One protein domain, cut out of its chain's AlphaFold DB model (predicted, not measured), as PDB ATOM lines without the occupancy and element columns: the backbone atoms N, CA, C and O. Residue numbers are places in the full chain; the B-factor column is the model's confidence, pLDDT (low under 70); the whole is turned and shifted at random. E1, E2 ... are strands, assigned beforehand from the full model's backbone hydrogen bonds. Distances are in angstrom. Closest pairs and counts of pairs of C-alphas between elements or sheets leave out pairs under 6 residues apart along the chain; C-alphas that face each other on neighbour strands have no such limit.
ATOM      1  N   SER A 107      91.953 158.391  82.391       88.25
ATOM      2  CA  SER A 107      92.225 158.366  80.947       88.25
ATOM      3  C   SER A 107      93.536 157.659  80.578       88.25
ATOM      4  O   SER A 107      93.788 157.437  79.396       88.25
ATOM      5  N   PHE A 108      94.371 157.301  81.559       87.19
ATOM      6  CA  PHE A 108      95.644 156.609  81.343       87.19
ATOM      7  C   PHE A 108      95.535 155.112  81.656       87.19
ATOM      8  O   PHE A 108      94.864 154.702  82.604       87.19
ATOM      9  N   SER A 109      96.250 154.295  80.884       88.31
ATOM     10  CA  SER A 109      96.487 152.877  81.157       88.31
ATOM     11  C   SER A 109      97.932 152.522  80.806       88.31
ATOM     12  O   SER A 109      98.547 153.165  79.954       88.31
ATOM     13  N   ALA A 110      98.489 151.519  81.483       88.44
ATOM     14  CA  ALA A 110      99.832 151.012  81.221       88.44
ATOM     15  C   ALA A 110      99.831 149.477  81.204       88.44
ATOM     16  O   ALA A 110      99.018 148.841  81.882       88.44
ATOM     17  N   SER A 111     100.721 148.894  80.405       80.31
ATOM     18  CA  SER A 111     100.956 147.452  80.299       80.31
ATOM     19  C   SER A 111     102.420 147.177  79.925       80.31
ATOM     20  O   SER A 111     103.136 148.079  79.485       80.31
ATOM     21  N   GLY A 112     102.875 145.932  80.097       81.75
ATOM     22  CA  GLY A 112     104.273 145.551  79.862       81.75
ATOM     23  C   GLY A 112     105.202 146.064  80.966       81.75
ATOM     24  O   GLY A 112     104.884 145.929  82.145       81.75
ATOM     25  N   ASP A 113     106.332 146.661  80.579       81.50
ATOM     26  CA  ASP A 113     107.364 147.159  81.506       81.50
ATOM     27  C   ASP A 113     106.981 148.472  82.215       81.50
ATOM     28  O   ASP A 113     107.721 148.948  83.075       81.50
ATOM     29  N   LEU A 114     105.828 149.053  81.866       86.88
ATOM     30  CA  LEU A 114     105.247 150.250  82.474       86.88
ATOM     31  C   LEU A 114     104.046 149.874  83.351       86.88
ATOM     32  O   LEU A 114     103.154 149.135  82.934       86.88
ATOM     33  N   SER A 115     103.992 150.449  84.549       89.50
ATOM     34  CA  SER A 115     102.887 150.338  85.502       89.50
ATOM     35  C   SER A 115     102.320 151.722  85.816       89.50
ATOM     36  O   SER A 115     103.056 152.705  85.880       89.50
ATOM     37  N   TYR A 116     101.003 151.806  86.008       93.56
ATOM     38  CA  TYR A 116     100.298 153.051  86.304       93.56
ATOM     39  C   TYR A 116      99.317 152.860  87.464       93.56
ATOM     40  O   TYR A 116      98.455 151.983  87.411       93.56
ATOM     41  N   ASP A 117      99.425 153.706  88.491       90.06
ATOM     42  CA  ASP A 117      98.490 153.766  89.615       90.06
ATOM     43  C   ASP A 117      97.470 154.895  89.398       90.06
ATOM     44  O   ASP A 117      97.779 156.078  89.538       90.06
ATOM     45  N   SER A 118      96.223 154.534  89.090       88.50
ATOM     46  CA  SER A 118      95.134 155.488  88.837       88.50
ATOM     47  C   SER A 118      94.604 156.189  90.098       88.50
ATOM     48  O   SER A 118      93.940 157.228  89.991       88.50
ATOM     49  N   GLY A 119      94.914 155.674  91.293       86.88
ATOM     50  CA  GLY A 119      94.574 156.306  92.566       86.88
ATOM     51  C   GLY A 119      95.444 157.530  92.850       86.88
ATOM     52  O   GLY A 119      94.931 158.565  93.279       86.88
ATOM     53  N   THR A 120      96.742 157.433  92.551       88.81
ATOM     54  CA  THR A 120      97.745 158.472  92.845       88.81
ATOM     55  C   THR A 120      98.212 159.251  91.613       88.81
ATOM     56  O   THR A 120      98.661 160.387  91.743       88.81
ATOM     57  N   GLY A 121      98.062 158.687  90.412       87.00
ATOM     58  CA  GLY A 121      98.552 159.254  89.152       87.00
ATOM     59  C   GLY A 121     100.020 158.932  88.851       87.00
ATOM     60  O   GLY A 121     100.587 159.532  87.939       87.00
ATOM     61  N   VAL A 122     100.650 158.022  89.602       91.94
ATOM     62  CA  VAL A 122     102.069 157.673  89.439       91.94
ATOM     63  C   VAL A 122     102.265 156.690  88.284       91.94
ATOM     64  O   VAL A 122     101.591 155.664  88.201       91.94
ATOM     65  N   LEU A 123     103.233 156.997  87.419       90.31
ATOM     66  CA  LEU A 123     103.749 156.126  86.363       90.31
ATOM     67  C   LEU A 123     105.107 155.561  86.804       90.31
ATOM     68  O   LEU A 123     106.001 156.326  87.166       90.31
ATOM     69  N   SER A 124     105.264 154.243  86.738       86.81
ATOM     70  CA  SER A 124     106.483 153.510  87.104       86.81
ATOM     71  C   SER A 124     106.934 152.625  85.944       86.81
ATOM     72  O   SER A 124     106.104 152.172  85.161       86.81
ATOM     73  N   TYR A 125     108.230 152.332  85.842       85.00
ATOM     74  CA  TYR A 125     108.748 151.353  84.883       85.00
ATOM     75  C   TYR A 125     109.790 150.439  85.535       85.00
ATOM     76  O   TYR A 125     110.480 150.853  86.468       85.00
ATOM     77  N   THR A 126     109.905 149.203  85.048       72.56
ATOM     78  CA  THR A 126     110.988 148.285  85.430       72.56
ATOM     79  C   THR A 126     112.189 148.561  84.530       72.56
ATOM     80  O   THR A 126     112.108 148.371  83.319       72.56
ATOM     81  N   ALA A 127     113.302 149.036  85.092       63.66
ATOM     82  CA  ALA A 127     114.526 149.232  84.320       63.66
ATOM     83  C   ALA A 127     115.076 147.876  83.841       63.66
ATOM     84  O   ALA A 127     115.174 146.928  84.622       63.66
ATOM     85  N   LEU A 128     115.435 147.782  82.557       61.16
ATOM     86  CA  LEU A 128     116.202 146.650  82.030       61.16
ATOM     87  C   LEU A 128     117.566 146.580  82.746       61.16
ATOM     88  O   LEU A 128     118.079 147.629  83.142       61.16
ATOM     89  N   PRO A 129     118.171 145.387  82.917       59.88
ATOM     90  CA  PRO A 129     119.506 145.280  83.499       59.88
ATOM     91  C   PRO A 129     120.489 146.155  82.709       59.88
ATOM     92  O   PRO A 129     120.458 146.159  81.476       59.88
ATOM     93  N   ASP A 130     121.306 146.917  83.441       66.75
ATOM     94  CA  ASP A 130     122.131 148.009  82.920       66.75
ATOM     95  C   ASP A 130     122.949 147.632  81.677       66.75
ATOM     96  O   ASP A 130     123.434 146.506  81.514       66.75
ATOM     97  N   ALA A 131     123.130 148.626  80.805       65.94
ATOM     98  CA  ALA A 131     123.990 148.543  79.636       65.94
ATOM     99  C   ALA A 131     125.429 148.138  80.013       65.94
ATOM    100  O   ALA A 131     125.929 148.443  81.097       65.94
ATOM    101  N   LEU A 132     126.111 147.471  79.078       83.00
ATOM    102  CA  LEU A 132     127.525 147.113  79.195       83.00
ATOM    103  C   LEU A 132     128.360 148.352  79.557       83.00
ATOM    104  O   LEU A 132     128.453 149.286  78.763       83.00
ATOM    105  N   THR A 133     128.961 148.353  80.746       88.38
ATOM    106  CA  THR A 133     129.732 149.493  81.272       88.38
ATOM    107  C   THR A 133     131.231 149.208  81.201       88.38
ATOM    108  O   THR A 133     131.653 148.068  81.372       88.38
ATOM    109  N   VAL A 134     132.051 150.225  80.935       90.56
ATOM    110  CA  VAL A 134     133.515 150.099  80.885       90.56
ATOM    111  C   VAL A 134     134.118 150.675  82.168       90.56
ATOM    112  O   VAL A 134     133.798 151.798  82.550       90.56
ATOM    113  N   TYR A 135     134.980 149.905  82.823       92.50
ATOM    114  CA  TYR A 135     135.668 150.228  84.073       92.50
ATOM    115  C   TYR A 135     137.175 150.258  83.825       92.50
ATOM    116  O   TYR A 135     137.685 149.407  83.098       92.50
ATOM    117  N   ALA A 136     137.905 151.202  84.419       92.94
ATOM    118  CA  ALA A 136     139.344 151.310  84.183       92.94
ATOM    119  C   ALA A 136     140.103 150.117  84.790       92.94
ATOM    120  O   ALA A 136     140.906 149.493  84.100       92.94
ATOM    121  N   THR A 137     139.804 149.750  86.038       93.25
ATOM    122  CA  THR A 137     140.456 148.659  86.784       93.25
ATOM    123  C   THR A 137     139.446 147.668  87.366       93.25
ATOM    124  O   THR A 137     138.244 147.932  87.414       93.25
ATOM    125  N   VAL A 138     139.919 146.510  87.846       88.38
ATOM    126  CA  VAL A 138     139.042 145.534  88.534       88.38
ATOM    127  C   VAL A 138     138.466 146.118  89.828       88.38
ATOM    128  O   VAL A 138     137.347 145.783  90.206       88.38
ATOM    129  N   GLY A 139     139.213 147.004  90.497       90.88
ATOM    130  CA  GLY A 139     138.773 147.676  91.721       90.88
ATOM    131  C   GLY A 139     137.649 148.692  91.504       90.88
ATOM    132  O   GLY A 139     136.950 149.018  92.458       90.88
ATOM    133  N   ASP A 140     137.447 149.148  90.264       94.12
ATOM    134  CA  ASP A 140     136.372 150.078  89.901       94.12
ATOM    135  C   ASP A 140     135.028 149.369  89.663       94.12
ATOM    136  O   ASP A 140     134.007 150.035  89.478       94.12
ATOM    137  N   LEU A 141     135.002 148.029  89.668       91.25
ATOM    138  CA  LEU A 141     133.755 147.275  89.602       91.25
ATOM    139  C   LEU A 141     132.915 147.560  90.860       91.25
ATOM    140  O   LEU A 141     133.406 147.393  91.980       91.25
ATOM    141  N   PRO A 142     131.639 147.955  90.715       92.38
ATOM    142  CA  PRO A 142     130.784 148.238  91.857       92.38
ATOM    143  C   PRO A 142     130.549 146.969  92.679       92.38
ATOM    144  O   PRO A 142     130.617 145.849  92.163       92.38
ATOM    145  N   LEU A 143     130.255 147.145  93.970       91.56
ATOM    146  CA  LEU A 143     129.986 146.025  94.869       91.56
ATOM    147  C   LEU A 143     128.877 145.119  94.284       91.56
ATOM    148  O   LEU A 143     127.822 145.645  93.902       91.56
ATOM    149  N   PRO A 144     129.096 143.791  94.189       86.88
ATOM    150  CA  PRO A 144     128.164 142.861  93.552       86.88
ATOM    151  C   PRO A 144     126.744 142.926  94.116       86.88
ATOM    152  O   PRO A 144     125.783 142.880  93.355       86.88
ATOM    153  N   GLU A 145     126.614 143.091  95.431       86.62
ATOM    154  CA  GLU A 145     125.340 143.201  96.145       86.62
ATOM    155  C   GLU A 145     124.568 144.499  95.851       86.62
ATOM    156  O   GLU A 145     123.359 144.555  96.062       86.62
ATOM    157  N   ASN A 146     125.250 145.527  95.338       84.81
ATOM    158  CA  ASN A 146     124.672 146.829  94.984       84.81
ATOM    159  C   ASN A 146     124.449 146.988  93.476       84.81
ATOM    160  O   ASN A 146     124.096 148.070  93.012       84.81
ATOM    161  N   THR A 147     124.686 145.929  92.708       83.62
ATOM    162  CA  THR A 147     124.591 145.939  91.253       83.62
ATOM    163  C   THR A 147     123.650 144.822  90.820       83.62
ATOM    164  O   THR A 147     123.681 143.726  91.375       83.62
ATOM    165  N   ASN A 148     122.804 145.072  89.823       83.75
ATOM    166  CA  ASN A 148     121.827 144.082  89.374       83.75
ATOM    167  C   ASN A 148     122.504 142.774  88.921       83.75
ATOM    168  O   ASN A 148     123.546 142.784  88.258       83.75
ATOM    169  N   VAL A 149     121.884 141.634  89.247       85.88
ATOM    170  CA  VAL A 149     122.297 140.324  88.722       85.88
ATOM    171  C   VAL A 149     122.241 140.364  87.197       85.88
ATOM    172  O   VAL A 149     121.257 140.815  86.614       85.88
ATOM    173  N   GLY A 150     123.298 139.890  86.542       81.25
ATOM    174  CA  GLY A 150     123.427 139.906  85.088       81.25
ATOM    175  C   GLY A 150     123.972 141.213  84.505       81.25
ATOM    176  O   GLY A 150     124.152 141.275  83.288       81.25
ATOM    177  N   ALA A 151     124.280 142.223  85.331       88.00
ATOM    178  CA  ALA A 151     125.008 143.408  84.880       88.00
ATOM    179  C   ALA A 151     126.345 143.011  84.240       88.00
ATOM    180  O   ALA A 151     127.013 142.077  84.699       88.00
ATOM    181  N   LYS A 152     126.724 143.722  83.173       89.81
ATOM    182  CA  LYS A 152     127.913 143.423  82.367       89.81
ATOM    183  C   LYS A 152     128.918 144.565  82.444       89.81
ATOM    184  O   LYS A 152     128.550 145.725  82.261       89.81
ATOM    185  N   GLY A 153     130.185 144.230  82.659       90.38
ATOM    186  CA  GLY A 153     131.286 145.189  82.721       90.38
ATOM    187  C   GLY A 153     132.476 144.763  81.867       90.38
ATOM    188  O   GLY A 153     132.839 143.594  81.892       90.38
ATOM    189  N   ILE A 154     133.112 145.676  81.135       88.88
ATOM    190  CA  ILE A 154     134.457 145.464  80.574       88.88
ATOM    191  C   ILE A 154     135.450 146.161  81.493       88.88
ATOM    192  O   ILE A 154     135.274 147.338  81.781       88.88
ATOM    193  N   VAL A 155     136.502 145.466  81.919       90.94
ATOM    194  CA  VAL A 155     137.605 146.087  82.665       90.94
ATOM    195  C   VAL A 155     138.768 146.361  81.712       90.94
ATOM    196  O   VAL A 155     139.348 145.436  81.141       90.94
ATOM    197  N   GLU A 156     139.117 147.630  81.508       86.75
ATOM    198  CA  GLU A 156     140.126 148.050  80.530       86.75
ATOM    199  C   GLU A 156     141.540 147.606  80.891       86.75
ATOM    200  O   GLU A 156     142.307 147.284  79.981       86.75
ATOM    201  N   GLU A 157     141.877 147.569  82.181       85.94
ATOM    202  CA  GLU A 157     143.183 147.142  82.695       85.94
ATOM    203  C   GLU A 157     143.536 145.718  82.250       85.94
ATOM    204  O   GLU A 157     144.686 145.445  81.916       85.94
ATOM    205  N   ASN A 158     142.553 144.813  82.199       80.19
ATOM    206  CA  ASN A 158     142.791 143.398  81.909       80.19
ATOM    207  C   ASN A 158     142.068 142.861  80.664       80.19
ATOM    208  O   ASN A 158     142.212 141.681  80.349       80.19
ATOM    209  N   LYS A 159     141.314 143.716  79.961       80.12
ATOM    210  CA  LYS A 159     140.586 143.407  78.720       80.12
ATOM    211  C   LYS A 159     139.580 142.254  78.848       80.12
ATOM    212  O   LYS A 159     139.352 141.533  77.880       80.12
ATOM    213  N   LYS A 160     138.960 142.070  80.021       83.19
ATOM    214  CA  LYS A 160     137.969 141.002  80.252       83.19
ATOM    215  C   LYS A 160     136.548 141.536  80.394       83.19
ATOM    216  O   LYS A 160     136.325 142.601  80.968       83.19
ATOM    217  N   LEU A 161     135.592 140.741  79.912       87.31
ATOM    218  CA  LEU A 161     134.174 140.880  80.228       87.31
ATOM    219  C   LEU A 161     133.906 140.254  81.600       87.31
ATOM    220  O   LEU A 161     134.372 139.156  81.897       87.31
ATOM    221  N   TYR A 162     133.119 140.937  82.412       90.00
ATOM    222  CA  TYR A 162     132.647 140.498  83.711       90.00
ATOM    223  C   TYR A 162     131.121 140.498  83.738       90.00
ATOM    224  O   TYR A 162     130.482 141.380  83.160       90.00
ATOM    225  N   ILE A 163     130.537 139.512  84.419       90.38
ATOM    226  CA  ILE A 163     129.094 139.401  84.653       90.38
ATOM    227  C   ILE A 163     128.857 139.275  86.157       90.38
ATOM    228  O   ILE A 163     129.463 138.428  86.813       90.38
ATOM    229  N   ASN A 164     127.977 140.107  86.711       91.06
ATOM    230  CA  ASN A 164     127.632 140.041  88.126       91.06
ATOM    231  C   ASN A 164     126.642 138.894  88.408       91.06
ATOM    232  O   ASN A 164     125.565 138.837  87.815       91.06
ATOM    233  N   SER A 165     126.972 138.002  89.343       88.56
ATOM    234  CA  SER A 165     126.101 136.912  89.808       88.56
ATOM    235  C   SER A 165     125.133 137.313  90.934       88.56
ATOM    236  O   SER A 165     124.348 136.480  91.379       88.56
ATOM    237  N   GLY A 166     125.216 138.551  91.436       86.12
ATOM    238  CA  GLY A 166     124.541 139.051  92.645       86.12
ATOM    239  C   GLY A 166     125.361 138.902  93.927       86.12
ATOM    240  O   GLY A 166     125.038 139.500  94.946       86.12
ATOM    241  N   SER A 167     126.427 138.107  93.872       89.31
ATOM    242  CA  SER A 167     127.344 137.848  94.988       89.31
ATOM    243  C   SER A 167     128.809 138.074  94.619       89.31
ATOM    244  O   SER A 167     129.649 138.234  95.499       89.31
ATOM    245  N   SER A 168     129.135 138.074  93.325       90.81
ATOM    246  CA  SER A 168     130.488 138.287  92.818       90.81
ATOM    247  C   SER A 168     130.466 138.714  91.352       90.81
ATOM    248  O   SER A 168     129.529 138.396  90.619       90.81
ATOM    249  N   TRP A 169     131.533 139.372  90.907       92.06
ATOM    250  CA  TRP A 169     131.810 139.545  89.484       92.06
ATOM    251  C   TRP A 169     132.561 138.327  88.941       92.06
ATOM    252  O   TRP A 169     133.687 138.043  89.350       92.06
ATOM    253  N   LEU A 170     131.946 137.617  87.996       90.44
ATOM    254  CA  LEU A 170     132.539 136.478  87.299       90.44
ATOM    255  C   LEU A 170     133.201 136.966  86.012       90.44
ATOM    256  O   LEU A 170     132.550 137.632  85.210       90.44
ATOM    257  N   ASN A 171     134.477 136.637  85.796       85.31
ATOM    258  CA  ASN A 171     135.127 136.920  84.517       85.31
ATOM    259  C   ASN A 171     134.676 135.917  83.442       85.31
ATOM    260  O   ASN A 171     134.447 134.742  83.724       85.31
ATOM    261  N   VAL A 172     134.560 136.390  82.206       77.44
ATOM    262  CA  VAL A 172     134.296 135.581  81.015       77.44
ATOM    263  C   VAL A 172     135.486 135.780  80.082       77.44
ATOM    264  O   VAL A 172     135.642 136.839  79.472       77.44
ATOM    265  N   GLY A 173     136.378 134.793  80.029       65.69
ATOM    266  CA  GLY A 173     137.505 134.795  79.101       65.69
ATOM    267  C   GLY A 173     137.084 134.236  77.746       65.69
ATOM    268  O   GLY A 173     136.717 133.070  77.668       65.69
TER     269      GLY A 173
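Overview. This is residues 107 to 173 of the 692 residues of an uncharacterized protein of Saprospirales bacterium (UniProt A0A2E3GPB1). With little regular structure, this is a two-part rod: hairpin E1 E2, then a drawn-out link, residues 126 to 132, then a twisted four-stranded sheet and a long loop, residues 136 to 151. The 67 printed residues include six named strands, E1 to E6, holding 24 residues, and no named helix: all strand. The larger sheet, E3 E4 E5 E6, is mixed. The whole is extended, radius of gyration of the C-alphas 16.9 A, spanning 53 by 18 by 17 A.

Arrangement. E1, residues 114 to 117, and E2, residues 122 to 125, form an antiparallel hairpin; N 115 and O 124 are 2.8 A apart. E3, residues 133 to 135, is parallel to E4, residues 152 to 155, with N 135 and O 154 at 2.8 A. E4, E5, residues 160 to 164, and E6, residues 169 to 172, make a meander of two hairpins, each strand the antiparallel neighbour of the one before, with N 162 and O 153 at 2.7 A, N 172 and O 161 at 2.8 A.

Along the chain. E1 begins at C-alpha 114 (105.247, 150.250, 82.474). E5 measures 13.0 A. E6 ends at C-alpha 172 (134.296, 135.581, 81.015).

Size, cuts and confidence. The printed part has no cut. The link E3 to E4 is long. Residues 127 to 131 and 173 have pLDDT under 70.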